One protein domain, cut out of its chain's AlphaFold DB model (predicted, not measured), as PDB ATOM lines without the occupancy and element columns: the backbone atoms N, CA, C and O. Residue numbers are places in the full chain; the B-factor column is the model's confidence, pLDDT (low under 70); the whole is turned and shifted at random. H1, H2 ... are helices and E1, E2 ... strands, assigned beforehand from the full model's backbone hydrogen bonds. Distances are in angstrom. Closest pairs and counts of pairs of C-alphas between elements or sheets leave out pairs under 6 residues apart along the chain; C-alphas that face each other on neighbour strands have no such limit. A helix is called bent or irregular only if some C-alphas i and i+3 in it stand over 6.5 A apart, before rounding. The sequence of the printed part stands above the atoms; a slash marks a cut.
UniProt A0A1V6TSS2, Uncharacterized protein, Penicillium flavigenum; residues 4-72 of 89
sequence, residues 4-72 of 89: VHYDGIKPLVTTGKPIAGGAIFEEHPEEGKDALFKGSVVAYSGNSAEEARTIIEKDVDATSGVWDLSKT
ATOM      1  N   VAL A   4      23.419  43.908  31.595       90.81
ATOM      2  CA  VAL A   4      23.220  42.662  32.341       90.81
ATOM      3  C   VAL A   4      22.059  42.785  33.331       90.81
ATOM      4  O   VAL A   4      21.209  41.901  33.364       90.81
ATOM      5  N   HIS A   5      21.966  43.901  34.064       91.44
ATOM      6  CA  HIS A   5      20.826  44.192  34.938       91.44
ATOM      7  C   HIS A   5      19.522  44.226  34.144       91.44
ATOM      8  O   HIS A   5      18.582  43.494  34.452       91.44
ATOM      9  N   TYR A   6      19.493  44.994  33.051       90.38
ATOM     10  CA  TYR A   6      18.294  45.104  32.226       90.38
ATOM     11  C   TYR A   6      17.839  43.752  31.651       90.38
ATOM     12  O   TYR A   6      16.649  43.447  31.645       90.38
ATOM     13  N   ASP A   7      18.772  42.921  31.182       93.31
ATOM     14  CA  ASP A   7      18.444  41.592  30.667       93.31
ATOM     15  C   ASP A   7      17.926  40.652  31.771       93.31
ATOM     16  O   ASP A   7      16.986  39.894  31.523       93.31
ATOM     17  N   GLY A   8      18.463  40.751  32.992       91.81
ATOM     18  CA  GLY A   8      18.025  39.969  34.153       91.81
ATOM     19  C   GLY A   8      16.611  40.302  34.637       91.81
ATOM     20  O   GLY A   8      15.881  39.404  35.053       91.81
ATOM     21  N   ILE A   9      16.179  41.564  34.528       92.94
ATOM     22  CA  ILE A   9      14.846  41.986  34.992       92.94
ATOM     23  C   ILE A   9      13.726  41.760  33.966       92.94
ATOM     24  O   ILE A   9      12.552  41.824  34.331       92.94
ATOM     25  N   LYS A  10      14.039  41.463  32.695       91.94
ATOM     26  CA  LYS A  10      13.029  41.258  31.635       91.94
ATOM     27  C   LYS A  10      11.914  40.275  32.013       91.94
ATOM     28  O   LYS A  10      10.751  40.634  31.824       91.94
ATOM     29  N   PRO A  11      12.194  39.078  32.571       93.25
ATOM     30  CA  PRO A  11      11.132  38.162  32.981       93.25
ATOM     31  C   PRO A  11      10.210  38.784  34.037       93.25
ATOM     32  O   PRO A  11       8.992  38.650  33.951       93.25
ATOM     33  N   LEU A  12      10.765  39.542  34.984       92.19
ATOM     34  CA  LEU A  12       9.981  40.214  36.020       92.19
ATOM     35  C   LEU A  12       9.075  41.297  35.421       92.19
ATOM     36  O   LEU A  12       7.901  41.372  35.790       92.19
ATOM     37  N   VAL A  13       9.580  42.075  34.454       91.19
ATOM     38  CA  VAL A  13       8.788  43.077  33.718       91.19
ATOM     39  C   VAL A  13       7.579  42.422  33.043       91.19
ATOM     40  O   VAL A  13       6.471  42.937  33.156       91.19
ATOM     41  N   THR A  14       7.745  41.248  32.418       90.25
ATOM     42  CA  THR A  14       6.615  40.535  31.782       90.25
ATOM     43  C   THR A  14       5.548  40.065  32.773       90.25
ATOM     44  O   THR A  14       4.383  39.950  32.408       90.25
ATOM     45  N   THR A  15       5.922  39.841  34.036       90.38
ATOM     46  CA  THR A  15       4.983  39.504  35.121       90.38
ATOM     47  C   THR A  15       4.376  40.735  35.804       90.38
ATOM     48  O   THR A  15       3.617  40.592  36.760       90.38
ATOM     49  N   GLY A  16       4.721  41.945  35.346       88.81
ATOM     50  CA  GLY A  16       4.259  43.205  35.928       88.81
ATOM     51  C   GLY A  16       4.832  43.496  37.314       88.81
ATOM     52  O   GLY A  16       4.240  44.286  38.046       88.81
ATOM     53  N   LYS A  17       5.945  42.853  37.703       91.50
ATOM     54  CA  LYS A  17       6.536  43.008  39.039       91.50
ATOM     55  C   LYS A  17       7.203  44.375  39.209       91.50
ATOM     56  O   LYS A  17       6.621  45.204  39.897       91.50
ATOM     57  N   PRO A  18       8.357  44.693  38.602       91.69
ATOM     58  CA  PRO A  18       8.764  46.084  38.477       91.69
ATOM     59  C   PRO A  18       7.807  46.795  37.511       91.69
ATOM     60  O   PRO A  18       7.608  46.349  36.381       91.69
ATOM     61  N   ILE A  19       7.217  47.896  37.966       90.00
ATOM     62  CA  ILE A  19       6.283  48.725  37.186       90.00
ATOM     63  C   ILE A  19       6.918  50.037  36.710       90.00
ATOM     64  O   ILE A  19       6.420  50.659  35.776       90.00
ATOM     65  N   ALA A  20       8.021  50.446  37.337       90.62
ATOM     66  CA  ALA A  20       8.862  51.564  36.928       90.62
ATOM     67  C   ALA A  20      10.273  51.384  37.502       90.62
ATOM     68  O   ALA A  20      10.439  50.786  38.569       90.62
ATOM     69  N   GLY A  21      11.288  51.924  36.830       90.62
ATOM     70  CA  GLY A  21      12.654  51.916  37.339       90.62
ATOM     71  C   GLY A  21      13.571  52.878  36.593       90.62
ATOM     72  O   GLY A  21      13.309  53.227  35.443       90.62
ATOM     73  N   GLY A  22      14.643  53.316  37.251       91.88
ATOM     74  CA  GLY A  22      15.570  54.295  36.694       91.88
ATOM     75  C   GLY A  22      16.854  54.464  37.500       91.88
ATOM     76  O   GLY A  22      16.985  53.968  38.619       91.88
ATOM     77  N   ALA A  23      17.813  55.170  36.897       93.31
ATOM     78  CA  ALA A  23      19.059  55.574  37.536       93.31
ATOM     79  C   ALA A  23      18.857  56.856  38.351       93.31
ATOM     80  O   ALA A  23      18.184  57.780  37.901       93.31
ATOM     81  N   ILE A  24      19.499  56.921  39.509       94.38
ATOM     82  CA  ILE A  24      19.713  58.138  40.285       94.38
ATOM     83  C   ILE A  24      21.142  58.591  39.991       94.38
ATOM     84  O   ILE A  24      22.067  57.776  40.016       94.38
ATOM     85  N   PHE A  25      21.322  59.880  39.730       95.06
ATOM     86  CA  PHE A  25      22.628  60.495  39.504       95.06
ATOM     87  C   PHE A  25      22.923  61.523  40.601       95.06
ATOM     88  O   PHE A  25      21.997  62.057  41.214       95.06
ATOM     89  N   GLU A  26      24.204  61.770  40.879       96.00
ATOM     90  CA  GLU A  26      24.637  62.807  41.830       96.00
ATOM     91  C   GLU A  26      24.274  64.216  41.341       96.00
ATOM     92  O   GLU A  26      23.922  65.086  42.136       96.00
ATOM     93  N   GLU A  27      24.303  64.416  40.026       95.50
ATOM     94  CA  GLU A  27      23.945  65.656  39.347       95.50
ATOM     95  C   GLU A  27      23.242  65.364  38.017       95.50
ATOM     96  O   GLU A  27      23.164  64.213  37.576       95.50
ATOM     97  N   HIS A  28      22.698  66.402  37.378       95.19
ATOM     98  CA  HIS A  28      22.090  66.254  36.058       95.19
ATOM     99  C   HIS A  28      23.169  65.856  35.040       95.19
ATOM    100  O   HIS A  28      24.157  66.578  34.921       95.19
ATOM    101  N   PRO A  29      22.999  64.748  34.295       93.81
ATOM    102  CA  PRO A  29      23.967  64.361  33.276       93.81
ATOM    103  C   PRO A  29      24.122  65.449  32.207       93.81
ATOM    104  O   PRO A  29      23.129  65.977  31.704       93.81
ATOM    105  N   GLU A  30      25.365  65.743  31.834       95.50
ATOM    106  CA  GLU A  30      25.707  66.678  30.763       95.50
ATOM    107  C   GLU A  30      26.294  65.933  29.558       95.50
ATOM    108  O   GLU A  30      26.995  64.929  29.702       95.50
ATOM    109  N   GLU A  31      26.033  66.437  28.353       93.88
ATOM    110  CA  GLU A  31      26.560  65.842  27.126       93.88
ATOM    111  C   GLU A  31      28.096  65.894  27.091       93.88
ATOM    112  O   GLU A  31      28.719  66.903  27.423       93.88
ATOM    113  N   GLY A  32      28.718  64.784  26.687       94.75
ATOM    114  CA  GLY A  32      30.175  64.665  26.609       94.75
ATOM    115  C   GLY A  32      30.883  64.502  27.959       94.75
ATOM    116  O   GLY A  32      32.111  64.431  27.974       94.75
ATOM    117  N   LYS A  33      30.143  64.415  29.075       93.81
ATOM    118  CA  LYS A  33      30.681  64.111  30.407       93.81
ATOM    119  C   LYS A  33      30.212  62.744  30.899       93.81
ATOM    120  O   LYS A  33      29.147  62.257  30.519       93.81
ATOM    121  N   ASP A  34      31.007  62.143  31.778       92.69
ATOM    122  CA  ASP A  34      30.620  60.910  32.458       92.69
ATOM    123  C   ASP A  34      29.442  61.173  33.402       92.69
ATOM    124  O   ASP A  34      29.470  62.087  34.226       92.69
ATOM    125  N   ALA A  35      28.399  60.349  33.304       92.25
ATOM    126  CA  ALA A  35      27.252  60.443  34.194       92.25
ATOM    127  C   ALA A  35      27.599  59.870  35.578       92.25
ATOM    128  O   ALA A  35      27.919  58.685  35.715       92.25
ATOM    129  N   LEU A  36      27.485  60.698  36.617       94.06
ATOM    130  CA  LEU A  36      27.813  60.325  37.994       94.06
ATOM    131  C   LEU A  36      26.692  59.490  38.622       94.06
ATOM    132  O   LEU A  36      25.783  60.016  39.262       94.06
ATOM    133  N   PHE A  37      26.717  58.177  38.393       91.75
ATOM    134  CA  PHE A  37      25.729  57.243  38.932       91.75
ATOM    135  C   PHE A  37      25.788  57.166  40.463       91.75
ATOM    136  O   PHE A  37      26.844  56.927  41.041       91.75
ATOM    137  N   LYS A  38      24.625  57.304  41.103       94.38
ATOM    138  CA  LYS A  38      24.449  57.254  42.561       94.38
ATOM    139  C   LYS A  38      23.715  56.003  43.038       94.38
ATOM    140  O   LYS A  38      23.912  55.558  44.166       94.38
ATOM    141  N   GLY A  39      22.836  55.449  42.209       94.19
ATOM    142  CA  GLY A  39      22.026  54.291  42.576       94.19
ATOM    143  C   GLY A  39      20.807  54.116  41.683       94.19
ATOM    144  O   GLY A  39      20.718  54.698  40.603       94.19
ATOM    145  N   SER A  40      19.846  53.330  42.151       95.06
ATOM    146  CA  SER A  40      18.640  52.990  41.395       95.06
ATOM    147  C   SER A  40      17.384  53.326  42.186       95.06
ATOM    148  O   SER A  40      17.358  53.222  43.411       95.06
ATOM    149  N   VAL A  41      16.322  53.677  41.468       95.19
ATOM    150  CA  VAL A  41      14.952  53.682  41.984       95.19
ATOM    151  C   VAL A  41      14.160  52.628  41.228       95.19
ATOM    152  O   VAL A  41      14.257  52.547  40.005       95.19
ATOM    153  N   VAL A  42      13.390  51.809  41.943       93.94
ATOM    154  CA  VAL A  42      12.500  50.807  41.348       93.94
ATOM    155  C   VAL A  42      11.195  50.789  42.132       93.94
ATOM    156  O   VAL A  42      11.206  50.718  43.359       93.94
ATOM    157  N   ALA A  43      10.073  50.844  41.420       93.50
ATOM    158  CA  ALA A  43       8.754  50.614  41.984       93.50
ATOM    159  C   ALA A  43       8.319  49.183  41.652       93.50
ATOM    160  O   ALA A  43       8.248  48.809  40.477       93.50
ATOM    161  N   TYR A  44       8.018  48.397  42.683       93.94
ATOM    162  CA  TYR A  44       7.520  47.030  42.554       93.94
ATOM    163  C   TYR A  44       6.023  46.969  42.865       93.94
ATOM    164  O   TYR A  44       5.567  47.547  43.850       93.94
ATOM    165  N   SER A  45       5.269  46.224  42.059       91.75
ATOM    166  CA  SER A  45       3.939  45.748  42.417       91.75
ATOM    167  C   SER A  45       4.069  44.534  43.344       91.75
ATOM    168  O   SER A  45       4.774  43.559  43.059       91.75
ATOM    169  N   GLY A  46       3.401  44.579  44.489       84.94
ATOM    170  CA  GLY A  46       3.515  43.537  45.502       84.94
ATOM    171  C   GLY A  46       2.791  43.915  46.780       84.94
ATOM    172  O   GLY A  46       2.249  45.013  46.896       84.94
ATOM    173  N   ASN A  47       2.784  42.983  47.732       82.00
ATOM    174  CA  ASN A  47       2.035  43.139  48.981       82.00
ATOM    175  C   ASN A  47       2.930  43.365  50.208       82.00
ATOM    176  O   ASN A  47       2.405  43.607  51.293       82.00
ATOM    177  N   SER A  48       4.259  43.261  50.075       93.44
ATOM    178  CA  SER A  48       5.165  43.412  51.216       93.44
ATOM    179  C   SER A  48       6.577  43.868  50.833       93.44
ATOM    180  O   SER A  48       7.023  43.722  49.692       93.44
ATOM    181  N   ALA A  49       7.295  44.414  51.817       94.69
ATOM    182  CA  ALA A  49       8.689  44.817  51.660       94.69
ATOM    183  C   ALA A  49       9.623  43.607  51.473       94.69
ATOM    184  O   ALA A  49      10.622  43.701  50.765       94.69
ATOM    185  N   GLU A  50       9.293  42.461  52.069       95.88
ATOM    186  CA  GLU A  50      10.062  41.213  51.985       95.88
ATOM    187  C   GLU A  50      10.043  40.624  50.571       95.88
ATOM    188  O   GLU A  50      11.059  40.102  50.107       95.88
ATOM    189  N   GLU A  51       8.912  40.735  49.869       94.19
ATOM    190  CA  GLU A  51       8.806  40.336  48.464       94.19
ATOM    191  C   GLU A  51       9.755  41.175  47.598       94.19
ATOM    192  O   GLU A  51      10.574  40.620  46.861       94.19
ATOM    193  N   ALA A  52       9.717  42.505  47.752       95.00
ATOM    194  CA  ALA A  52      10.630  43.410  47.057       95.00
ATOM    195  C   ALA A  52      12.096  43.117  47.414       95.00
ATOM    196  O   ALA A  52      12.942  43.025  46.527       95.00
ATOM    197  N   ARG A  53      12.397  42.888  48.699       96.31
ATOM    198  CA  ARG A  53      13.744  42.549  49.177       96.31
ATOM    199  C   ARG A  53      14.272  41.263  48.545       96.31
ATOM    200  O   ARG A  53      15.404  41.244  48.080       96.31
ATOM    201  N   THR A  54      13.438  40.229  48.455       95.75
ATOM    202  CA  THR A  54      13.803  38.944  47.836       95.75
ATOM    203  C   THR A  54      14.119  39.090  46.347       95.75
ATOM    204  O   THR A  54      14.980  38.384  45.826       95.75
ATOM    205  N   ILE A  55      13.409  39.979  45.644       95.06
ATOM    206  CA  ILE A  55      13.693  40.290  44.238       95.06
ATOM    207  C   ILE A  55      15.028  41.031  44.128       95.06
ATOM    208  O   ILE A  55      15.884  40.616  43.352       95.06
ATOM    209  N   ILE A  56      15.226  42.072  44.944       95.69
ATOM    210  CA  ILE A  56      16.448  42.887  44.963       95.69
ATOM    211  C   ILE A  56      17.683  42.025  45.246       95.69
ATOM    212  O   ILE A  56      18.668  42.132  44.529       95.69
ATOM    213  N   GLU A  57      17.636  41.134  46.239       96.69
ATOM    214  CA  GLU A  57      18.764  40.261  46.609       96.69
ATOM    215  C   GLU A  57      19.182  39.283  45.498       96.69
ATOM    216  O   GLU A  57      20.298  38.766  45.522       96.69
ATOM    217  N   LYS A  58      18.302  39.025  44.524       96.12
ATOM    218  CA  LYS A  58      18.572  38.165  43.362       96.12
ATOM    219  C   LYS A  58      19.006  38.946  42.125       96.12
ATOM    220  O   LYS A  58      19.367  38.325  41.126       96.12
ATOM    221  N   ASP A  59      18.946  40.275  42.165       96.00
ATOM    222  CA  ASP A  59      19.373  41.120  41.057       96.00
ATOM    223  C   ASP A  59      20.886  40.982  40.831       96.00
ATOM    224  O   ASP A  59      21.664  40.756  41.764       96.00
ATOM    225  N   VAL A  60      21.327  41.127  39.583       95.88
ATOM    226  CA  VAL A  60      22.758  41.121  39.283       95.88
ATOM    227  C   VAL A  60      23.459  42.312  39.924       95.88
ATOM    228  O   VAL A  60      24.541  42.125  40.462       95.88
ATOM    229  N   ASP A  61      22.829  43.490  39.971       94.50
ATOM    230  CA  ASP A  61      23.433  44.669  40.595       94.50
ATOM    231  C   ASP A  61      23.633  44.445  42.105       94.50
ATOM    232  O   ASP A  61      24.601  44.933  42.689       94.50
ATOM    233  N   ALA A  62      22.790  43.628  42.744       96.38
ATOM    234  CA  ALA A  62      23.000  43.193  44.121       96.38
ATOM    235  C   ALA A  62      24.099  42.123  44.232       96.38
ATOM    236  O   ALA A  62      25.055  42.276  44.991       96.38
ATOM    237  N   THR A  63      23.982  41.035  43.470       96.75
ATOM    238  CA  THR A  63      24.880  39.871  43.587       96.75
ATOM    239  C   THR A  63      26.302  40.141  43.094       96.75
ATOM    240  O   THR A  63      27.236  39.482  43.549       96.75
ATOM    241  N   SER A  64      26.497  41.130  42.218       94.88
ATOM    242  CA  SER A  64      27.813  41.584  41.763       94.88
ATOM    243  C   SER A  64      28.375  42.756  42.576       94.88
ATOM    244  O   SER A  64      29.439  43.269  42.233       94.88
ATOM    245  N   GLY A  65      27.673  43.208  43.622       92.69
ATOM    246  CA  GLY A  65      28.131  44.276  44.515       92.69
ATOM    247  C   GLY A  65      28.071  45.694  43.935       92.69
ATOM    248  O   GLY A  65      28.748  46.577  44.453       92.69
ATOM    249  N   VAL A  66      27.283  45.934  42.880       93.12
ATOM    250  CA  VAL A  66      27.015  47.295  42.371       93.12
ATOM    251  C   VAL A  66      26.144  48.067  43.365       93.12
ATOM    252  O   VAL A  66      26.385  49.245  43.624       93.12
ATOM    253  N   TRP A  67      25.142  47.408  43.945       94.94
ATOM    254  CA  TRP A  67      24.323  47.953  45.019       94.94
ATOM    255  C   TRP A  67      24.870  47.565  46.388       94.94
ATOM    256  O   TRP A  67      25.058  46.393  46.709       94.94
ATOM    257  N   ASP A  68      25.029  48.571  47.242       95.44
ATOM    258  CA  ASP A  68      25.252  48.378  48.669       95.44
ATOM    259  C   ASP A  68      23.906  48.126  49.366       95.44
ATOM    260  O   ASP A  68      23.191  49.065  49.729       95.44
ATOM    261  N   LEU A  69      23.554  46.849  49.551       95.56
ATOM    262  CA  LEU A  69      22.274  46.458  50.153       95.56
ATOM    263  C   LEU A  69      22.094  46.948  51.597       95.56
ATOM    264  O   LEU A  69      20.962  47.040  52.071       95.56
ATOM    265  N   SER A  70      23.179  47.301  52.298       96.44
ATOM    266  CA  SER A  70      23.083  47.878  53.646       96.44
ATOM    267  C   SER A  70      22.478  49.285  53.641       96.44
ATOM    268  O   SER A  70      21.951  49.737  54.656       96.44
ATOM    269  N   LYS A  71      22.516  49.963  52.488       96.19
ATOM    270  CA  LYS A  71      21.954  51.301  52.271       96.19
ATOM    271  C   LYS A  71      20.599  51.277  51.562       96.19
ATOM    272  O   LYS A  71      20.022  52.340  51.328       96.19
ATOM    273  N   THR A  72      20.085  50.100  51.198       96.38
ATOM    274  CA  THR A  72      18.795  49.978  50.513       96.38
ATOM    275  C   THR A  72      17.658  50.456  51.410       96.38
ATOM    276  O   THR A  72      17.539  50.057  52.567       96.38
TER     277      THR A  72
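Overview. This is residues 4 to 72 of the 89 residues of an uncharacterized protein of Penicillium flavigenum (UniProt A0A1V6TSS2). A long two-stranded hairpin, E1 and E2, has H1, H2 and H3 gathered on one side; its loop, residues 26 to 36, makes one end of the longest axis. The printed part has 69 residues, with named elements in the order H1, E1, E2, H2, H3, an antiparallel sheet E1 - E2, and mixed class. It is only just compact, close to loose, with radius of gyration of the C-alphas 13.2 A and spans 40 by 26 by 20 A.

Along the chain. E1, residues 18 to 25, is 20.0 A long; E2, residues 37 to 44, 21.2 A. H1, residues 4 to 14, 16.8 A, begins at C-alpha 4 (23.220, 42.662, 32.341) and is irregular: C-alphas 8 and 11 are 7.2 A apart. H2 is residues 49 to 56; H3, residues 60 to 63, ends at C-alpha 63 (24.880, 39.871, 43.587).

Arrangement. In the hairpin E1 and E2, N 22 and O 41 are within hydrogen-bond range at 2.9 A. H1 touches H3, closest C-alphas His 5 and Val 60, 5.7 A. H1 and H2 are apart. Every O i to N i+4 pair is within range in H2, 5 of 7 in H1; H3 is too short.

Size, cuts and confidence. The farthest C-alphas, Gly 32 and Asn 47, are 41.9 A apart. The printed part has no cut; the link E1 to E2 is long. No printed residue is under 70.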